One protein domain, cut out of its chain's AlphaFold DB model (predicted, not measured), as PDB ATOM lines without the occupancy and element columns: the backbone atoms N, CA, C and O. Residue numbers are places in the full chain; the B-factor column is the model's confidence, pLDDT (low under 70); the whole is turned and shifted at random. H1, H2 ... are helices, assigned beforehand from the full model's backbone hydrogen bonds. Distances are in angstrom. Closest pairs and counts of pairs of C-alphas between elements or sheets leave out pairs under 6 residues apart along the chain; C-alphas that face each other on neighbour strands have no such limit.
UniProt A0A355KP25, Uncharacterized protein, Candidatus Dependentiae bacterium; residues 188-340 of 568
ATOM      1  N   SER A 188     -17.928  18.056  22.574       93.69
ATOM      2  CA  SER A 188     -17.921  16.849  23.415       93.69
ATOM      3  C   SER A 188     -17.539  17.102  24.881       93.69
ATOM      4  O   SER A 188     -17.933  16.338  25.764       93.69
ATOM      5  N   TYR A 189     -16.833  18.200  25.181       94.94
ATOM      6  CA  TYR A 189     -16.472  18.588  26.548       94.94
ATOM      7  C   TYR A 189     -17.702  18.957  27.399       94.94
ATOM      8  O   TYR A 189     -17.667  18.874  28.635       94.94
ATOM      9  N   TRP A 190     -18.786  19.404  26.764       94.75
ATOM     10  CA  TRP A 190     -19.956  19.955  27.439       94.75
ATOM     11  C   TRP A 190     -20.982  18.861  27.736       94.75
ATOM     12  O   TRP A 190     -21.818  18.517  26.905       94.75
ATOM     13  N   ASN A 191     -20.927  18.319  28.954       94.62
ATOM     14  CA  ASN A 191     -21.974  17.453  29.496       94.62
ATOM     15  C   ASN A 191     -23.077  18.273  30.198       94.62
ATOM     16  O   ASN A 191     -22.947  19.485  30.387       94.62
ATOM     17  N   LEU A 192     -24.149  17.594  30.618       93.75
ATOM     18  CA  LEU A 192     -25.331  18.236  31.197       93.75
ATOM     19  C   LEU A 192     -25.013  19.040  32.466       93.75
ATOM     20  O   LEU A 192     -25.528  20.142  32.639       93.75
ATOM     21  N   GLU A 193     -24.147  18.524  33.336       95.00
ATOM     22  CA  GLU A 193     -23.742  19.183  34.584       95.00
ATOM     23  C   GLU A 193     -22.953  20.474  34.312       95.00
ATOM     24  O   GLU A 193     -23.287  21.562  34.799       95.00
ATOM     25  N   ARG A 194     -21.948  20.387  33.433       95.38
ATOM     26  CA  ARG A 194     -21.153  21.540  32.996       95.38
ATOM     27  C   ARG A 194     -21.997  22.558  32.258       95.38
ATOM     28  O   ARG A 194     -21.710  23.740  32.379       95.38
ATOM     29  N   TRP A 195     -23.010  22.123  31.513       94.81
ATOM     30  CA  TRP A 195     -23.937  23.006  30.817       94.81
ATOM     31  C   TRP A 195     -24.872  23.732  31.785       94.81
ATOM     32  O   TRP A 195     -25.007  24.955  31.723       94.81
ATOM     33  N   ARG A 196     -25.503  23.004  32.714       93.62
ATOM     34  CA  ARG A 196     -26.469  23.556  33.678       93.62
ATOM     35  C   ARG A 196     -25.857  24.618  34.585       93.62
ATOM     36  O   ARG A 196     -26.525  25.607  34.854       93.62
ATOM     37  N   SER A 197     -24.591  24.463  34.970       94.75
ATOM     38  CA  SER A 197     -23.872  25.439  35.806       94.75
ATOM     39  C   SER A 197     -23.553  26.776  35.117       94.75
ATOM     40  O   SER A 197     -22.994  27.668  35.755       94.75
ATOM     41  N   LYS A 198     -23.864  26.944  33.823       94.62
ATOM     42  CA  LYS A 198     -23.564  28.173  33.073       94.62
ATOM     43  C   LYS A 198     -24.759  29.104  32.951       94.62
ATOM     44  O   LYS A 198     -25.901  28.672  32.774       94.62
ATOM     45  N   THR A 199     -24.451  30.398  32.974       93.69
ATOM     46  CA  THR A 199     -25.404  31.475  32.709       93.69
ATOM     47  C   THR A 199     -25.892  31.425  31.262       93.69
ATOM     48  O   THR A 199     -25.227  30.872  30.382       93.69
ATOM     49  N   THR A 200     -27.057  32.019  31.005       91.62
ATOM     50  CA  THR A 200     -27.619  32.149  29.651       91.62
ATOM     51  C   THR A 200     -26.645  32.843  28.700       91.62
ATOM     52  O   THR A 200     -26.327  32.291  27.651       91.62
ATOM     53  N   THR A 201     -26.086  33.983  29.116       91.69
ATOM     54  CA  THR A 201     -25.128  34.758  28.317       91.69
ATOM     55  C   THR A 201     -23.900  33.928  27.944       91.69
ATOM     56  O   THR A 201     -23.467  33.950  26.793       91.69
ATOM     57  N   PHE A 202     -23.366  33.126  28.876       93.44
ATOM     58  CA  PHE A 202     -22.241  32.231  28.588       93.44
ATOM     59  C   PHE A 202     -22.613  31.152  27.565       93.44
ATOM     60  O   PHE A 202     -21.835  30.878  26.655       93.44
ATOM     61  N   LYS A 203     -23.797  30.541  27.696       94.69
ATOM     62  CA  LYS A 203     -24.277  29.515  26.757       94.69
ATOM     63  C   LYS A 203     -24.418  30.076  25.345       94.69
ATOM     64  O   LYS A 203     -23.977  29.425  24.408       94.69
ATOM     65  N   GLN A 204     -24.960  31.285  25.198       94.50
ATOM     66  CA  GLN A 204     -25.072  31.951  23.898       94.50
ATOM     67  C   GLN A 204     -23.696  32.195  23.270       94.50
ATOM     68  O   GLN A 204     -23.461  31.766  22.146       94.50
ATOM     69  N   HIS A 205     -22.755  32.782  24.022       94.06
ATOM     70  CA  HIS A 205     -21.383  32.998  23.548       94.06
ATOM     71  C   HIS A 205     -20.688  31.692  23.151       94.06
ATOM     72  O   HIS A 205     -19.984  31.642  22.142       94.06
ATOM     73  N   LEU A 206     -20.889  30.630  23.934       94.75
ATOM     74  CA  LEU A 206     -20.344  29.313  23.640       94.75
ATOM     75  C   LEU A 206     -20.923  28.740  22.342       94.75
ATOM     76  O   LEU A 206     -20.157  28.243  21.526       94.75
ATOM     77  N   ILE A 207     -22.241  28.824  22.132       95.69
ATOM     78  CA  ILE A 207     -22.887  28.356  20.896       95.69
ATOM     79  C   ILE A 207     -22.335  29.121  19.694       95.69
ATOM     80  O   ILE A 207     -21.908  28.488  18.734       95.69
ATOM     81  N   THR A 208     -22.277  30.454  19.764       95.06
ATOM     82  CA  THR A 208     -21.710  31.289  18.695       95.06
ATOM     83  C   THR A 208     -20.268  30.891  18.388       95.06
ATOM     84  O   THR A 208     -19.942  30.627  17.237       95.06
ATOM     85  N   THR A 209     -19.428  30.745  19.419       94.69
ATOM     86  CA  THR A 209     -18.019  30.347  19.252       94.69
ATOM     87  C   THR A 209     -17.900  28.967  18.601       94.69
ATOM     88  O   THR A 209     -17.102  28.785  17.688       94.69
ATOM     89  N   LEU A 210     -18.699  27.991  19.042       95.62
ATOM     90  CA  LEU A 210     -18.680  26.641  18.477       95.62
ATOM     91  C   LEU A 210     -19.127  26.633  17.010       95.62
ATOM     92  O   LEU A 210     -18.514  25.945  16.199       95.62
ATOM     93  N   LEU A 211     -20.162  27.401  16.655       95.75
ATOM     94  CA  LEU A 211     -20.626  27.530  15.273       95.75
ATOM     95  C   LEU A 211     -19.556  28.182  14.387       95.75
ATOM     96  O   LEU A 211     -19.223  27.638  13.334       95.75
ATOM     97  N   GLU A 212     -18.954  29.285  14.832       94.19
ATOM     98  CA  GLU A 212     -17.838  29.938  14.133       94.19
ATOM     99  C   GLU A 212     -16.667  28.965  13.904       94.19
ATOM    100  O   GLU A 212     -16.147  28.864  12.793       94.19
ATOM    101  N   GLU A 213     -16.293  28.178  14.919       94.25
ATOM    102  CA  GLU A 213     -15.234  27.161  14.821       94.25
ATOM    103  C   GLU A 213     -15.606  25.950  13.953       94.25
ATOM    104  O   GLU A 213     -14.720  25.260  13.422       94.25
ATOM    105  N   ALA A 214     -16.902  25.666  13.815       95.38
ATOM    106  CA  ALA A 214     -17.400  24.646  12.909       95.38
ATOM    107  C   ALA A 214     -17.258  25.077  11.446       95.38
ATOM    108  O   ALA A 214     -16.982  24.231  10.592       95.38
ATOM    109  N   GLY A 215     -17.395  26.374  11.147       93.75
ATOM    110  CA  GLY A 215     -17.360  26.880   9.775       93.75
ATOM    111  C   GLY A 215     -18.353  26.111   8.901       93.75
ATOM    112  O   GLY A 215     -19.512  25.959   9.263       93.75
ATOM    113  N   ARG A 216     -17.913  25.551   7.773       93.00
ATOM    114  CA  ARG A 216     -18.771  24.718   6.904       93.00
ATOM    115  C   ARG A 216     -18.692  23.213   7.199       93.00
ATOM    116  O   ARG A 216     -19.214  22.412   6.433       93.00
ATOM    117  N   SER A 217     -18.027  22.803   8.281       95.56
ATOM    118  CA  SER A 217     -17.850  21.386   8.611       95.56
ATOM    119  C   SER A 217     -19.149  20.771   9.131       95.56
ATOM    120  O   SER A 217     -19.565  21.028  10.262       95.56
ATOM    121  N   THR A 218     -19.754  19.899   8.327       93.94
ATOM    122  CA  THR A 218     -20.955  19.129   8.689       93.94
ATOM    123  C   THR A 218     -20.735  18.267   9.932       93.94
ATOM    124  O   THR A 218     -21.592  18.238  10.809       93.94
ATOM    125  N   ASN A 219     -19.558  17.646  10.069       95.38
ATOM    126  CA  ASN A 219     -19.213  16.820  11.230       95.38
ATOM    127  C   ASN A 219     -19.188  17.634  12.534       95.38
ATOM    128  O   ASN A 219     -19.805  17.237  13.520       95.38
ATOM    129  N   LYS A 220     -18.539  18.807  12.536       96.19
ATOM    130  CA  LYS A 220     -18.516  19.683  13.720       96.19
ATOM    131  C   LYS A 220     -19.908  20.218  14.057       96.19
ATOM    132  O   LYS A 220     -20.262  20.294  15.231       96.19
ATOM    133  N   LEU A 221     -20.716  20.552  13.048       96.25
ATOM    134  CA  LEU A 221     -22.107  20.966  13.258       96.25
ATOM    135  C   LEU A 221     -22.954  19.839  13.856       96.25
ATOM    136  O   LEU A 221     -23.702  20.088  14.798       96.25
ATOM    137  N   ALA A 222     -22.781  18.601  13.393       95.56
ATOM    138  CA  ALA A 222     -23.454  17.437  13.962       95.56
ATOM    139  C   ALA A 222     -23.046  17.185  15.426       95.56
ATOM    140  O   ALA A 222     -23.893  16.851  16.259       95.56
ATOM    141  N   GLU A 223     -21.774  17.393  15.786       96.94
ATOM    142  CA  GLU A 223     -21.324  17.326  17.184       96.94
ATOM    143  C   GLU A 223     -21.973  18.405  18.058       96.94
ATOM    144  O   GLU A 223     -22.422  18.113  19.174       96.94
ATOM    145  N   ILE A 224     -22.063  19.640  17.555       96.50
ATOM    146  CA  ILE A 224     -22.746  20.747  18.240       96.50
ATOM    147  C   ILE A 224     -24.228  20.418  18.411       96.50
ATOM    148  O   ILE A 224     -24.759  20.543  19.513       96.50
ATOM    149  N   GLU A 225     -24.887  19.934  17.361       96.06
ATOM    150  CA  GLU A 225     -26.287  19.529  17.395       96.06
ATOM    151  C   GLU A 225     -26.519  18.431  18.441       96.06
ATOM    152  O   GLU A 225     -27.423  18.545  19.272       96.06
ATOM    153  N   LYS A 226     -25.668  17.398  18.474       96.00
ATOM    154  CA  LYS A 226     -25.725  16.316  19.470       96.00
ATOM    155  C   LYS A 226     -25.548  16.845  20.893       96.00
ATOM    156  O   LYS A 226     -26.299  16.456  21.792       96.00
ATOM    157  N   MET A 227     -24.590  17.748  21.104       96.69
ATOM    158  CA  MET A 227     -24.351  18.401  22.392       96.69
ATOM    159  C   MET A 227     -25.580  19.201  22.845       96.69
ATOM    160  O   MET A 227     -26.057  19.016  23.968       96.69
ATOM    161  N   LEU A 228     -26.154  20.025  21.968       96.25
ATOM    162  CA  LEU A 228     -27.336  20.833  22.275       96.25
ATOM    163  C   LEU A 228     -28.577  19.967  22.515       96.25
ATOM    164  O   LEU A 228     -29.315  20.209  23.473       96.25
ATOM    165  N   LYS A 229     -28.784  18.906  21.722       95.19
ATOM    166  CA  LYS A 229     -29.877  17.943  21.933       95.19
ATOM    167  C   LYS A 229     -29.806  17.300  23.312       95.19
ATOM    168  O   LYS A 229     -30.846  17.181  23.960       95.19
ATOM    169  N   LYS A 230     -28.607  16.917  23.758       95.06
ATOM    170  CA  LYS A 230     -28.379  16.281  25.062       95.06
ATOM    171  C   LYS A 230     -28.545  17.253  26.230       95.06
ATOM    172  O   LYS A 230     -29.079  16.880  27.270       95.06
ATOM    173  N   ASN A 231     -28.080  18.490  26.072       95.19
ATOM    174  CA  ASN A 231     -27.957  19.428  27.185       95.19
ATOM    175  C   ASN A 231     -29.158  20.367  27.362       95.19
ATOM    176  O   ASN A 231     -29.290  20.990  28.418       95.19
ATOM    177  N   ILE A 232     -30.037  20.470  26.361       93.31
ATOM    178  CA  ILE A 232     -31.201  21.359  26.391       93.31
ATOM    179  C   ILE A 232     -32.482  20.537  26.413       93.31
ATOM    180  O   ILE A 232     -32.872  19.919  25.418       93.31
ATOM    181  N   SER A 233     -33.157  20.549  27.559       90.25
ATOM    182  CA  SER A 233     -34.417  19.830  27.748       90.25
ATOM    183  C   SER A 233     -35.617  20.595  27.195       90.25
ATOM    184  O   SER A 233     -36.553  19.975  26.701       90.25
ATOM    185  N   ARG A 234     -35.605  21.933  27.255       93.62
ATOM    186  CA  ARG A 234     -36.773  22.763  26.940       93.62
ATOM    187  C   ARG A 234     -36.584  23.538  25.631       93.62
ATOM    188  O   ARG A 234     -35.722  24.413  25.576       93.62
ATOM    189  N   PRO A 235     -37.438  23.324  24.611       94.06
ATOM    190  CA  PRO A 235     -37.352  24.043  23.337       94.06
ATOM    191  C   PRO A 235     -37.486  25.564  23.487       94.06
ATOM    192  O   PRO A 235     -36.842  26.310  22.761       94.06
ATOM    193  N   LYS A 236     -38.255  26.030  24.484       94.81
ATOM    194  CA  LYS A 236     -38.378  27.459  24.816       94.81
ATOM    195  C   LYS A 236     -37.030  28.108  25.133       94.81
ATOM    196  O   LYS A 236     -36.772  29.223  24.701       94.81
ATOM    197  N   GLU A 237     -36.201  27.431  25.924       93.88
ATOM    198  CA  GLU A 237     -34.896  27.961  26.328       93.88
ATOM    199  C   GLU A 237     -33.977  28.068  25.117       93.88
ATOM    200  O   GLU A 237     -33.374  29.113  24.906       93.88
ATOM    201  N   LEU A 238     -33.955  27.024  24.280       95.06
ATOM    202  CA  LEU A 238     -33.209  27.033  23.026       95.06
ATOM    203  C   LEU A 238     -33.650  28.185  22.115       95.06
ATOM    204  O   LEU A 238     -32.799  28.914  21.615       95.06
ATOM    205  N   LEU A 239     -34.962  28.367  21.934       95.88
ATOM    206  CA  LEU A 239     -35.506  29.437  21.103       95.88
ATOM    207  C   LEU A 239     -35.050  30.808  21.607       95.88
ATOM    208  O   LEU A 239     -34.452  31.551  20.839       95.88
ATOM    209  N   ILE A 240     -35.227  31.090  22.903       94.31
ATOM    210  CA  ILE A 240     -34.786  32.348  23.527       94.31
ATOM    211  C   ILE A 240     -33.285  32.560  23.326       94.31
ATOM    212  O   ILE A 240     -32.864  33.660  22.977       94.31
ATOM    213  N   TRP A 241     -32.459  31.537  23.541       94.19
ATOM    214  CA  TRP A 241     -31.007  31.678  23.413       94.19
ATOM    215  C   TRP A 241     -30.576  31.989  21.983       94.19
ATOM    216  O   TRP A 241     -29.656  32.780  21.792       94.19
ATOM    217  N   LEU A 242     -31.240  31.391  20.997       95.44
ATOM    218  CA  LEU A 242     -30.915  31.576  19.587       95.44
ATOM    219  C   LEU A 242     -31.464  32.886  19.007       95.44
ATOM    220  O   LEU A 242     -30.848  33.429  18.089       95.44
ATOM    221  N   SER A 243     -32.586  33.391  19.532       95.38
ATOM    222  CA  SER A 243     -33.266  34.589  19.024       95.38
ATOM    223  C   SER A 243     -32.955  35.877  19.789       95.38
ATOM    224  O   SER A 243     -33.084  36.956  19.222       95.38
ATOM    225  N   THR A 244     -32.499  35.803  21.042       93.94
ATOM    226  CA  THR A 244     -32.156  37.003  21.824       93.94
ATOM    227  C   THR A 244     -30.762  37.514  21.437       93.94
ATOM    228  O   THR A 244     -29.821  36.713  21.436       93.94
ATOM    229  N   PRO A 245     -30.590  38.819  21.146       93.25
ATOM    230  CA  PRO A 245     -29.271  39.423  20.952       93.25
ATOM    231  C   PRO A 245     -28.349  39.186  22.156       93.25
ATOM    232  O   PRO A 245     -28.805  39.179  23.302       93.25
ATOM    233  N   LEU A 246     -27.053  38.981  21.913       90.38
ATOM    234  CA  LEU A 246     -26.067  38.902  22.998       90.38
ATOM    235  C   LEU A 246     -25.858  40.309  23.586       90.38
ATOM    236  O   LEU A 246     -25.904  41.285  22.856       90.38
ATOM    237  N   GLU A 247     -25.571  40.444  24.884       86.50
ATOM    238  CA  GLU A 247     -25.368  41.772  25.513       86.50
ATOM    239  C   GLU A 247     -24.320  42.636  24.781       86.50
ATOM    240  O   GLU A 247     -24.509  43.839  24.618       86.50
ATOM    241  N   ASP A 248     -23.265  41.997  24.270       86.81
ATOM    242  CA  ASP A 248     -22.175  42.651  23.542       86.81
ATOM    243  C   ASP A 248     -22.407  42.705  22.013       86.81
ATOM    244  O   ASP A 248     -21.595  43.281  21.285       86.81
ATOM    245  N   GLN A 249     -23.483  42.101  21.487       85.31
ATOM    246  CA  GLN A 249     -23.768  42.039  20.048       85.31
ATOM    247  C   GLN A 249     -25.197  42.481  19.729       85.31
ATOM    248  O   GLN A 249     -26.171  41.974  20.266       85.31
ATOM    249  N   LYS A 250     -25.351  43.362  18.738       88.12
ATOM    250  CA  LYS A 250     -26.687  43.796  18.290       88.12
ATOM    251  C   LYS A 250     -27.518  42.675  17.647       88.12
ATOM    252  O   LYS A 250     -28.722  42.836  17.491       88.12
ATOM    253  N   ALA A 251     -26.884  41.570  17.257       92.69
ATOM    254  CA  ALA A 251     -27.504  40.474  16.526       92.69
ATOM    255  C   ALA A 251     -27.623  39.208  17.391       92.69
ATOM    256  O   ALA A 251     -26.777  38.917  18.238       92.69
ATOM    257  N   SER A 252     -28.702  38.459  17.166       95.88
ATOM    258  CA  SER A 252     -28.919  37.126  17.729       95.88
ATOM    259  C   SER A 252     -28.087  36.066  16.999       95.88
ATOM    260  O   SER A 252     -27.481  36.343  15.966       95.88
ATOM    261  N   ILE A 253     -28.063  34.828  17.502       95.56
ATOM    262  CA  ILE A 253     -27.324  33.728  16.857       95.56
ATOM    263  C   ILE A 253     -27.914  33.423  15.472       95.56
ATOM    264  O   ILE A 253     -27.167  33.236  14.513       95.56
ATOM    265  N   ILE A 254     -29.247  33.438  15.352       95.69
ATOM    266  CA  ILE A 254     -29.939  33.287  14.065       95.69
ATOM    267  C   ILE A 254     -29.587  34.455  13.136       95.69
ATOM    268  O   ILE A 254     -29.164  34.220  12.007       95.69
ATOM    269  N   GLN A 255     -29.669  35.701  13.620       95.88
ATOM    270  CA  GLN A 255     -29.325  36.877  12.815       95.88
ATOM    271  C   GLN A 255     -27.848  36.874  12.390       95.88
ATOM    272  O   GLN A 255     -27.532  37.282  11.279       95.88
ATOM    273  N   ASN A 256     -26.936  36.372  13.223       94.44
ATOM    274  CA  ASN A 256     -25.529  36.216  12.858       94.44
ATOM    275  C   ASN A 256     -25.337  35.179  11.747       94.44
ATOM    276  O   ASN A 256     -24.628  35.463  10.785       94.44
ATOM    277  N   ALA A 257     -25.991  34.015  11.831       93.56
ATOM    278  CA  ALA A 257     -25.934  33.007  10.766       93.56
ATOM    279  C   ALA A 257     -26.464  33.559   9.430       93.56
ATOM    280  O   ALA A 257     -25.896  33.293   8.369       93.56
ATOM    281  N   ILE A 258     -27.516  34.376   9.506       93.31
ATOM    282  CA  ILE A 258     -28.115  35.099   8.384       93.31
ATOM    283  C   ILE A 258     -27.138  36.133   7.796       93.31
ATOM    284  O   ILE A 258     -26.851  36.094   6.599       93.31
ATOM    285  N   ASN A 259     -26.581  37.014   8.632       91.81
ATOM    286  CA  ASN A 259     -25.660  38.082   8.224       91.81
ATOM    287  C   ASN A 259     -24.353  37.544   7.632       91.81
ATOM    288  O   ASN A 259     -23.767  38.169   6.757       91.81
ATOM    289  N   GLN A 260     -23.888  36.388   8.107       91.44
ATOM    290  CA  GLN A 260     -22.690  35.722   7.592       91.44
ATOM    291  C   GLN A 260     -22.947  34.925   6.307       91.44
ATOM    292  O   GLN A 260     -22.041  34.231   5.843       91.44
ATOM    293  N   ALA A 261     -24.165  34.971   5.750       89.69
ATOM    294  CA  ALA A 261     -24.554  34.189   4.577       89.69
ATOM    295  C   ALA A 261     -24.284  32.677   4.737       89.69
ATOM    296  O   ALA A 261     -24.001  31.961   3.774       89.69
ATOM    297  N   ASN A 262     -24.343  32.167   5.972       91.88
ATOM    298  CA  ASN A 262     -23.993  30.784   6.263       91.88
ATOM    299  C   ASN A 262     -25.249  29.912   6.318       91.88
ATOM    300  O   ASN A 262     -25.739  29.535   7.386       91.88
ATOM    301  N   LEU A 263     -25.747  29.553   5.131       94.62
ATOM    302  CA  LEU A 263     -26.929  28.705   4.969       94.62
ATOM    303  C   LEU A 263     -26.813  27.373   5.730       94.62
ATOM    304  O   LEU A 263     -27.809  26.863   6.236       94.62
ATOM    305  N   THR A 264     -25.601  26.821   5.850       94.94
ATOM    306  CA  THR A 264     -25.368  25.542   6.541       94.94
ATOM    307  C   THR A 264     -25.602  25.677   8.046       94.94
ATOM    308  O   THR A 264     -26.284  24.843   8.643       94.94
ATOM    309  N   HIS A 265     -25.099  26.754   8.664       94.81
ATOM    310  CA  HIS A 265     -25.383  27.065  10.071       94.81
ATOM    311  C   HIS A 265     -26.864  27.310  10.292       94.81
ATOM    312  O   HIS A 265     -27.448  26.722  11.200       94.81
ATOM    313  N   LEU A 266     -27.475  28.136   9.441       96.25
ATOM    314  CA  LEU A 266     -28.885  28.482   9.552       96.25
ATOM    315  C   LEU A 266     -29.772  27.229   9.481       96.25
ATOM    316  O   LEU A 266     -30.604  27.023  10.364       96.25
ATOM    317  N   ARG A 267     -29.537  26.343   8.502       96.31
ATOM    318  CA  ARG A 267     -30.243  25.056   8.393       96.31
ATOM    319  C   ARG A 267     -30.045  24.184   9.628       96.31
ATOM    320  O   ARG A 267     -31.029  23.683  10.157       96.31
ATOM    321  N   SER A 268     -28.814  24.035  10.118       95.94
ATOM    322  CA  SER A 268     -28.528  23.211  11.302       95.94
ATOM    323  C   SER A 268     -29.243  23.734  12.558       95.94
ATOM    324  O   SER A 268     -29.898  22.965  13.265       95.94
ATOM    325  N   ILE A 269     -29.203  25.050  12.796       96.38
ATOM    326  CA  ILE A 269     -29.876  25.704  13.929       96.38
ATOM    327  C   ILE A 269     -31.395  25.510  13.852       96.38
ATOM    328  O   ILE A 269     -32.030  25.139  14.844       96.38
ATOM    329  N   LEU A 270     -31.983  25.744  12.677       97.25
ATOM    330  CA  LEU A 270     -33.424  25.629  12.471       97.25
ATOM    331  C   LEU A 270     -33.888  24.171  12.548       97.25
ATOM    332  O   LEU A 270     -34.896  23.895  13.192       97.25
ATOM    333  N   ASN A 271     -33.125  23.227  11.995       96.75
ATOM    334  CA  ASN A 271     -33.407  21.796  12.104       96.75
ATOM    335  C   ASN A 271     -33.418  21.330  13.566       96.75
ATOM    336  O   ASN A 271     -34.347  20.641  13.995       96.75
ATOM    337  N   LEU A 272     -32.439  21.769  14.362       96.31
ATOM    338  CA  LEU A 272     -32.388  21.489  15.794       96.31
ATOM    339  C   LEU A 272     -33.617  22.043  16.533       96.31
ATOM    340  O   LEU A 272     -34.214  21.334  17.349       96.31
ATOM    341  N   LEU A 273     -33.990  23.299  16.264       96.56
ATOM    342  CA  LEU A 273     -35.162  23.944  16.859       96.56
ATOM    343  C   LEU A 273     -36.452  23.205  16.511       96.56
ATOM    344  O   LEU A 273     -37.212  22.854  17.410       96.56
ATOM    345  N   VAL A 274     -36.674  22.931  15.227       96.62
ATOM    346  CA  VAL A 274     -37.868  22.249  14.712       96.62
ATOM    347  C   VAL A 274     -37.985  20.843  15.300       96.62
ATOM    348  O   VAL A 274     -39.040  20.482  15.819       96.62
ATOM    349  N   ALA A 275     -36.887  20.081  15.337       95.69
ATOM    350  CA  ALA A 275     -36.855  18.768  15.980       95.69
ATOM    351  C   ALA A 275     -37.216  18.838  17.467       95.69
ATOM    352  O   ALA A 275     -37.985  18.014  17.951       95.69
ATOM    353  N   LYS A 276     -36.701  19.835  18.195       95.12
ATOM    354  CA  LYS A 276     -37.006  20.032  19.619       95.12
ATOM    355  C   LYS A 276     -38.444  20.477  19.857       95.12
ATOM    356  O   LYS A 276     -39.057  20.025  20.816       95.12
ATOM    357  N   ILE A 277     -38.996  21.348  19.017       95.81
ATOM    358  CA  ILE A 277     -40.397  21.765  19.126       95.81
ATOM    359  C   ILE A 277     -41.315  20.557  18.925       95.81
ATOM    360  O   ILE A 277     -42.232  20.377  19.719       95.81
ATOM    361  N   ASN A 278     -41.023  19.696  17.949       95.19
ATOM    362  CA  ASN A 278     -41.837  18.523  17.634       95.19
ATOM    363  C   ASN A 278     -41.930  17.484  18.769       95.19
ATOM    364  O   ASN A 278     -42.863  16.692  18.796       95.19
ATOM    365  N   THR A 279     -41.019  17.491  19.750       94.56
ATOM    366  CA  THR A 279     -41.121  16.586  20.913       94.56
ATOM    367  C   THR A 279     -42.143  17.047  21.960       94.56
ATOM    368  O   THR A 279     -42.281  16.408  22.999       94.56
ATOM    369  N   LEU A 280     -42.792  18.199  21.770       93.50
ATOM    370  CA  LEU A 280     -43.788  18.739  22.699       93.50
ATOM    371  C   LEU A 280     -45.190  18.204  22.386       93.50
ATOM    372  O   LEU A 280     -45.433  17.670  21.315       93.50
ATOM    373  N   ILE A 281     -46.146  18.410  23.292       93.38
ATOM    374  CA  ILE A 281     -47.573  18.195  22.998       93.38
ATOM    375  C   ILE A 281     -48.090  19.237  21.991       93.38
ATOM    376  O   ILE A 281     -47.663  20.392  22.045       93.38
ATOM    377  N   ILE A 282     -49.046  18.869  21.128       91.31
ATOM    378  CA  ILE A 282     -49.517  19.672  19.974       91.31
ATOM    379  C   ILE A 282     -49.838  21.132  20.336       91.31
ATOM    380  O   ILE A 282     -49.366  22.058  19.680       91.31
ATOM    381  N   SER A 283     -50.583  21.374  21.417       91.31
ATOM    382  CA  SER A 283     -50.935  22.740  21.844       91.31
ATOM    383  C   SER A 283     -49.702  23.599  22.162       91.31
ATOM    384  O   SER A 283     -49.639  24.789  21.840       91.31
ATOM    385  N   THR A 284     -48.680  22.984  22.759       93.44
ATOM    386  CA  THR A 284     -47.411  23.648  23.058       93.44
ATOM    387  C   THR A 284     -46.543  23.751  21.805       93.44
ATOM    388  O   THR A 284     -45.890  24.777  21.633       93.44
ATOM    389  N   GLN A 285     -46.566  22.756  20.909       94.56
ATOM    390  CA  GLN A 285     -45.882  22.815  19.611       94.56
ATOM    391  C   GLN A 285     -46.330  24.041  18.812       94.56
ATOM    392  O   GLN A 285     -45.492  24.861  18.454       94.56
ATOM    393  N   LEU A 286     -47.643  24.215  18.610       95.12
ATOM    394  CA  LEU A 286     -48.215  25.349  17.871       95.12
ATOM    395  C   LEU A 286     -47.795  26.688  18.484       95.12
ATOM    396  O   LEU A 286     -47.372  27.594  17.772       95.12
ATOM    397  N   THR A 287     -47.824  26.789  19.817       95.44
ATOM    398  CA  THR A 287     -47.357  27.991  20.524       95.44
ATOM    399  C   THR A 287     -45.880  28.280  20.229       95.44
ATOM    400  O   THR A 287     -45.516  29.427  19.990       95.44
ATOM    401  N   ARG A 288     -45.016  27.255  20.222       96.44
ATOM    402  CA  ARG A 288     -43.580  27.425  19.936       96.44
ATOM    403  C   ARG A 288     -43.292  27.714  18.470       96.44
ATOM    404  O   ARG A 288     -42.396  28.505  18.202       96.44
ATOM    405  N   TYR A 289     -44.032  27.118  17.539       97.38
ATOM    406  CA  TYR A 289     -43.919  27.461  16.124       97.38
ATOM    407  C   TYR A 289     -44.352  28.903  15.869       97.38
ATOM    408  O   TYR A 289     -43.640  29.624  15.183       97.38
ATOM    409  N   ASN A 290     -45.439  29.357  16.495       96.56
ATOM    410  CA  ASN A 290     -45.843  30.758  16.437       96.56
ATOM    411  C   ASN A 290     -44.758  31.686  17.009       96.56
ATOM    412  O   ASN A 290     -44.431  32.692  16.396       96.56
ATOM    413  N   GLU A 291     -44.142  31.355  18.150       97.00
ATOM    414  CA  GLU A 291     -42.997  32.128  18.666       97.00
ATOM    415  C   GLU A 291     -41.822  32.153  17.669       97.00
ATOM    416  O   GLU A 291     -41.245  33.213  17.446       97.00
ATOM    417  N   LEU A 292     -41.482  31.016  17.050       97.25
ATOM    418  CA  LEU A 292     -40.429  30.935  16.033       97.25
ATOM    419  C   LEU A 292     -40.738  31.811  14.811       97.25
ATOM    420  O   LEU A 292     -39.853  32.523  14.353       97.25
ATOM    421  N   GLU A 293     -41.969  31.784  14.301       97.12
ATOM    422  CA  GLU A 293     -42.383  32.609  13.161       97.12
ATOM    423  C   GLU A 293     -42.274  34.105  13.468       97.12
ATOM    424  O   GLU A 293     -41.648  34.821  12.690       97.12
ATOM    425  N   ASN A 294     -42.731  34.544  14.647       96.12
ATOM    426  CA  ASN A 294     -42.578  35.936  15.077       96.12
ATOM    427  C   ASN A 294     -41.097  36.354  15.141       96.12
ATOM    428  O   ASN A 294     -40.740  37.434  14.681       96.12
ATOM    429  N   TYR A 295     -40.207  35.491  15.647       95.94
ATOM    430  CA  TYR A 295     -38.770  35.789  15.654       95.94
ATOM    431  C   TYR A 295     -38.167  35.867  14.248       95.94
ATOM    432  O   TYR A 295     -37.276  36.680  14.004       95.94
ATOM    433  N   LEU A 296     -38.621  35.022  13.323       96.06
ATOM    434  CA  LEU A 296     -38.174  35.058  11.931       96.06
ATOM    435  C   LEU A 296     -38.716  36.284  11.180       96.06
ATOM    436  O   LEU A 296     -38.060  36.752  10.255       96.06
ATOM    437  N   GLU A 297     -39.874  36.819  11.574       95.62
ATOM    438  CA  GLU A 297     -40.409  38.094  11.076       95.62
ATOM    439  C   GLU A 297     -39.535  39.284  11.492       95.62
ATOM    440  O   GLU A 297     -39.317  40.195  10.701       95.62
ATOM    441  N   GLU A 298     -38.981  39.254  12.706       94.88
ATOM    442  CA  GLU A 298     -38.098  40.307  13.227       94.88
ATOM    443  C   GLU A 298     -36.670  40.269  12.641       94.88
ATOM    444  O   GLU A 298     -35.891  41.202  12.850       94.88
ATOM    445  N   CYS A 299     -36.297  39.210  11.915       93.25
ATOM    446  CA  CYS A 299     -34.965  39.089  11.325       93.25
ATOM    447  C   CYS A 299     -34.774  40.061  10.148       93.25
ATOM    448  O   CYS A 299     -35.588  40.134   9.228       93.25
ATOM    449  N   ILE A 300     -33.644  40.771  10.126       90.38
ATOM    450  CA  ILE A 300     -33.292  41.703   9.047       90.38
ATOM    451  C   ILE A 300     -32.730  40.902   7.868       90.38
ATOM    452  O   ILE A 300     -31.670  40.288   7.985       90.38
ATOM    453  N   LEU A 301     -33.427  40.929   6.729       89.50
ATOM    454  CA  LEU A 301     -33.053  40.173   5.523       89.50
ATOM    455  C   LEU A 301     -32.302  40.998   4.463       89.50
ATOM    456  O   LEU A 301     -31.819  40.439   3.480       89.50
ATOM    457  N   SER A 302     -32.161  42.312   4.660       82.56
ATOM    458  CA  SER A 302     -31.637  43.242   3.645       82.56
ATOM    459  C   SER A 302     -30.174  43.014   3.247       82.56
ATOM    460  O   SER A 302     -29.781  43.406   2.154       82.56
ATOM    461  N   SER A 303     -29.366  42.383   4.101       80.81
ATOM    462  CA  SER A 303     -27.939  42.123   3.858       80.81
ATOM    463  C   SER A 303     -27.624  40.649   3.590       80.81
ATOM    464  O   SER A 303     -26.499  40.207   3.819       80.81
ATOM    465  N   THR A 304     -28.623  39.857   3.206       86.44
ATOM    466  CA  THR A 304     -28.538  38.391   3.221       86.44
ATOM    467  C   THR A 304     -28.482  37.820   1.820       86.44
ATOM    468  O   THR A 304     -28.921  38.455   0.863       86.44
ATOM    469  N   THR A 305     -27.947  36.607   1.685       92.69
ATOM    470  CA  THR A 305     -28.003  35.931   0.391       92.69
ATOM    471  C   THR A 305     -29.434  35.501   0.060       92.69
ATOM    472  O   THR A 305     -30.214  35.191   0.977       92.69
ATOM    473  N   PRO A 306     -29.790  35.435  -1.236       94.38
ATOM    474  CA  PRO A 306     -31.112  34.996  -1.673       94.38
ATOM    475  C   PRO A 306     -31.517  33.638  -1.089       94.38
ATOM    476  O   PRO A 306     -32.673  33.442  -0.732       94.38
ATOM    477  N   GLU A 307     -30.578  32.706  -0.905       94.88
ATOM    478  CA  GLU A 307     -30.862  31.372  -0.367       94.88
ATOM    479  C   GLU A 307     -31.280  31.408   1.107       94.88
ATOM    480  O   GLU A 307     -32.200  30.692   1.502       94.88
ATOM    481  N   CYS A 308     -30.639  32.250   1.927       95.44
ATOM    482  CA  CYS A 308     -31.018  32.435   3.330       95.44
ATOM    483  C   CYS A 308     -32.393  33.106   3.441       95.44
ATOM    484  O   CYS A 308     -33.239  32.649   4.213       95.44
ATOM    485  N   SER A 309     -32.636  34.145   2.635       94.94
ATOM    486  CA  SER A 309     -33.934  34.829   2.559       94.94
ATOM    487  C   SER A 309     -35.060  33.889   2.121       94.94
ATOM    488  O   SER A 309     -36.118  33.848   2.755       94.94
ATOM    489  N   ASN A 310     -34.819  33.081   1.086       96.50
ATOM    490  CA  ASN A 310     -35.776  32.093   0.592       96.50
ATOM    491  C   ASN A 310     -36.070  31.021   1.645       96.50
ATOM    492  O   ASN A 310     -37.232  30.688   1.869       96.50
ATOM    493  N   LEU A 311     -35.045  30.516   2.341       96.88
ATOM    494  CA  LEU A 311     -35.237  29.545   3.418       96.88
ATOM    495  C   LEU A 311     -36.135  30.109   4.529       96.88
ATOM    496  O   LEU A 311     -37.090  29.450   4.933       96.88
ATOM    497  N   ILE A 312     -35.861  31.327   4.999       97.00
ATOM    498  CA  ILE A 312     -36.641  31.967   6.070       97.00
ATOM    499  C   ILE A 312     -38.079  32.212   5.624       97.00
ATOM    500  O   ILE A 312     -39.011  31.884   6.357       97.00
ATOM    501  N   THR A 313     -38.266  32.723   4.407       96.81
ATOM    502  CA  THR A 313     -39.590  32.977   3.826       96.81
ATOM    503  C   THR A 313     -40.409  31.690   3.735       96.81
ATOM    504  O   THR A 313     -41.561  31.656   4.165       96.81
ATOM    505  N   ASN A 314     -39.801  30.598   3.265       97.69
ATOM    506  CA  ASN A 314     -40.464  29.299   3.169       97.69
ATOM    507  C   ASN A 314     -40.859  28.749   4.545       97.69
ATOM    508  O   ASN A 314     -41.985  28.285   4.714       97.69
ATOM    509  N   ILE A 315     -39.981  28.852   5.547       97.69
ATOM    510  CA  ILE A 315     -40.282  28.422   6.922       97.69
ATOM    511  C   ILE A 315     -41.449  29.224   7.502       97.69
ATOM    512  O   ILE A 315     -42.379  28.629   8.047       97.69
ATOM    513  N   LYS A 316     -41.427  30.555   7.363       97.62
ATOM    514  CA  LYS A 316     -42.511  31.433   7.827       97.62
ATOM    515  C   LYS A 316     -43.841  31.049   7.181       97.62
ATOM    516  O   LYS A 316     -44.828  30.872   7.887       97.62
ATOM    517  N   ASN A 317     -43.854  30.854   5.862       97.12
ATOM    518  CA  ASN A 317     -45.059  30.476   5.124       97.12
ATOM    519  C   ASN A 317     -45.615  29.118   5.577       97.12
ATOM    520  O   ASN A 317     -46.815  29.013   5.824       97.12
ATOM    521  N   ILE A 318     -44.759  28.103   5.748       97.31
ATOM    522  CA  ILE A 318     -45.174  26.779   6.246       97.31
ATOM    523  C   ILE A 318     -45.800  26.901   7.637       97.31
ATOM    524  O   ILE A 318     -46.908  26.411   7.856       97.31
ATOM    525  N   ILE A 319     -45.129  27.590   8.566       97.06
ATOM    526  CA  ILE A 319     -45.641  27.771   9.928       97.06
ATOM    527  C   ILE A 319     -46.974  28.526   9.901       97.06
ATOM    528  O   ILE A 319     -47.949  28.067  10.494       97.06
ATOM    529  N   LYS A 320     -47.054  29.648   9.182       96.56
ATOM    530  CA  LYS A 320     -48.256  30.485   9.094       96.56
ATOM    531  C   LYS A 320     -49.455  29.727   8.521       96.56
ATOM    532  O   LYS A 320     -50.541  29.793   9.098       96.56
ATOM    533  N   ASN A 321     -49.267  28.976   7.438       95.00
ATOM    534  CA  ASN A 321     -50.334  28.192   6.805       95.00
ATOM    535  C   ASN A 321     -50.831  27.062   7.720       95.00
ATOM    536  O   ASN A 321     -52.033  26.803   7.824       95.00
ATOM    537  N   ALA A 322     -49.920  26.409   8.435       93.56
ATOM    538  CA  ALA A 322     -50.281  25.345   9.359       93.56
ATOM    539  C   ALA A 322     -50.950  25.857  10.645       93.56
ATOM    540  O   ALA A 322     -51.871  25.223  11.163       93.56
ATOM    541  N   LEU A 323     -50.545  27.031  11.146       92.50
ATOM    542  CA  LEU A 323     -51.217  27.700  12.265       92.50
ATOM    543  C   LEU A 323     -52.665  28.069  11.909       92.50
ATOM    544  O   LEU A 323     -53.542  27.953  12.759       92.50
ATOM    545  N   GLN A 324     -52.939  28.460  10.661       92.19
ATOM    546  CA  GLN A 324     -54.303  28.749  10.194       92.19
ATOM    547  C   GLN A 324     -55.190  27.500  10.108       92.19
ATOM    548  O   GLN A 324     -56.397  27.595  10.319       92.19
ATOM    549  N   SER A 325     -54.603  26.337   9.820       89.19
ATOM    550  CA  SER A 325     -55.318  25.059   9.708       89.19
ATOM    551  C   SER A 325     -55.347  24.248  11.012       89.19
ATOM    552  O   SER A 325     -55.985  23.199  11.056       89.19
ATOM    553  N   ASN A 326     -54.700  24.723  12.085       85.62
ATOM    554  CA  ASN A 326     -54.514  24.009  13.360       85.62
ATOM    555  C   ASN A 326     -53.834  22.628  13.222       85.62
ATOM    556  O   ASN A 326     -53.984  21.767  14.092       85.62
ATOM    557  N   GLN A 327     -53.056  22.403  12.161       84.75
ATOM    558  CA  GLN A 327     -52.397  21.121  11.891       84.75
ATOM    559  C   GLN A 327     -50.947  21.119  12.393       84.75
ATOM    560  O   GLN A 327     -50.001  21.260  11.628       84.75
ATOM    561  N   GLY A 328     -50.745  20.943  13.703       80.56
ATOM    562  CA  GLY A 328     -49.394  20.952  14.291       80.56
ATOM    563  C   GLY A 328     -48.459  19.864  13.748       80.56
ATOM    564  O   GLY A 328     -47.271  20.113  13.554       80.56
ATOM    565  N   ASN A 329     -49.004  18.681  13.447       83.25
ATOM    566  CA  ASN A 329     -48.214  17.514  13.047       83.25
ATOM    567  C   ASN A 329     -47.615  17.642  11.633       83.25
ATOM    568  O   ASN A 329     -46.519  17.135  11.398       83.25
ATOM    569  N   SER A 330     -48.289  18.331  10.703       93.50
ATOM    570  CA  SER A 330     -47.787  18.519   9.331       93.50
ATOM    571  C   SER A 330     -46.645  19.535   9.258       93.50
ATOM    572  O   SER A 330     -45.762  19.402   8.407       93.50
ATOM    573  N   ILE A 331     -46.585  20.482  10.208       95.25
ATOM    574  CA  ILE A 331     -45.517  21.493  10.288       95.25
ATOM    575  C   ILE A 331     -44.150  20.829  10.284       95.25
ATOM    576  O   ILE A 331     -43.274  21.211   9.515       95.25
ATOM    577  N   PHE A 332     -43.958  19.825  11.142       96.12
ATOM    578  CA  PHE A 332     -42.662  19.176  11.263       96.12
ATOM    579  C   PHE A 332     -42.251  18.508   9.950       96.12
ATOM    580  O   PHE A 332     -41.135  18.735   9.490       96.12
ATOM    581  N   SER A 333     -43.143  17.739   9.320       95.44
ATOM    582  CA  SER A 333     -42.838  17.063   8.055       95.44
ATOM    583  C   SER A 333     -42.514  18.038   6.927       95.44
ATOM    584  O   SER A 333     -41.578  17.796   6.167       95.44
ATOM    585  N   ASP A 334     -43.232  19.156   6.830       96.62
ATOM    586  CA  ASP A 334     -43.012  20.127   5.757       96.62
ATOM    587  C   ASP A 334     -41.746  20.955   5.990       96.62
ATOM    588  O   ASP A 334     -40.966  21.168   5.060       96.62
ATOM    589  N   LEU A 335     -41.468  21.333   7.241       97.06
ATOM    590  CA  LEU A 335     -40.206  21.974   7.606       97.06
ATOM    591  C   LEU A 335     -39.009  21.040   7.388       97.06
ATOM    592  O   LEU A 335     -37.964  21.485   6.922       97.06
ATOM    593  N   GLN A 336     -39.145  19.744   7.677       96.06
ATOM    594  CA  GLN A 336     -38.076  18.770   7.445       96.06
ATOM    595  C   GLN A 336     -37.705  18.655   5.962       96.06
ATOM    596  O   GLN A 336     -36.514  18.626   5.658       96.06
ATOM    597  N   LYS A 337     -38.680  18.682   5.043       95.81
ATOM    598  CA  LYS A 337     -38.418  18.641   3.589       95.81
ATOM    599  C   LYS A 337     -37.541  19.804   3.114       95.81
ATOM    600  O   LYS A 337     -36.686  19.610   2.258       95.81
ATOM    601  N   ILE A 338     -37.737  21.005   3.666       96.75
ATOM    602  CA  ILE A 338     -36.975  22.197   3.257       96.75
ATOM    603  C   ILE A 338     -35.648  22.365   4.009       96.75
ATOM    604  O   ILE A 338     -34.707  22.955   3.475       96.75
ATOM    605  N   LEU A 339     -35.560  21.870   5.248       96.06
ATOM    606  CA  LEU A 339     -34.357  21.967   6.082       96.06
ATOM    607  C   LEU A 339     -33.342  20.879   5.746       96.06
ATOM    608  O   LEU A 339     -32.140  21.146   5.734       96.06
ATOM    609  N   ASN A 340     -33.842  19.689   5.422       94.56
ATOM    610  CA  ASN A 340     -33.074  18.544   4.969       94.56
ATOM    611  C   ASN A 340     -33.582  18.159   3.581       94.56
ATOM    612  O   ASN A 340     -34.248  17.128   3.457       94.56
TER     613      ASN A 340
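Overview. This is residues 188 to 340 of the 568 residues of an uncharacterized protein of Candidatus Dependentiae bacterium (UniProt A0A355KP25). The longest helix, H8, stands with H6, H7 and H9 in an up-and-down bundle, each helix running against the one before it. H6 is also the middle of the domain: H3, H4 and H5 pack on it, H2 makes a hairpin with H3, and short H1 lies at the far end. The 153 printed residues hold nine named helices, H1 to H9 in chain order, and no named strand: all helix. The whole is compact, with a radius of gyration of the C-alphas of 14.8 A, and rounded, spanning 42 by 35 by 29 A.

Along the chain. H8, residues 306 to 325, measures 28.5 A and begins at C-alpha 306 (-31.112, 34.996, -1.673). H7 is residues 282 to 297, 22.4 A; H6, 263 to 278, 22.1 A; H9, 328 to 339, 17.2 A, ending at C-alpha 339 (-34.357, 21.967, 6.082). H2 is residues 200 to 214, 21.0 A; H3, 218 to 231, 19.8 A. H4, 235 to 243, H5, 253 to 259, and H1, 192 to 196, are shorter.

Arrangement. H6 is the hub, touching six helices. H8 touches H9 at a shallow tilt of 13 degrees, opposite ways; the C-alphas of Ala 322 and Ile 331 are closest, 6.2 A. H6 touches H9 at Arg 267 and Leu 339, C-alphas 5.6 A apart, and H3 at Glu 225 and Leu 272, 6.6 A. H1 and H8 are apart. Every O i to N i+4 pair is within hydrogen-bond range in H1 to H8; in H9, 5 of 8.

Size, cuts and confidence. The farthest C-alphas, Tyr 189 and Ser 325, are 42.8 A apart. The printed part has no cut and no long link; no printed residue is under 70 in pLDDT.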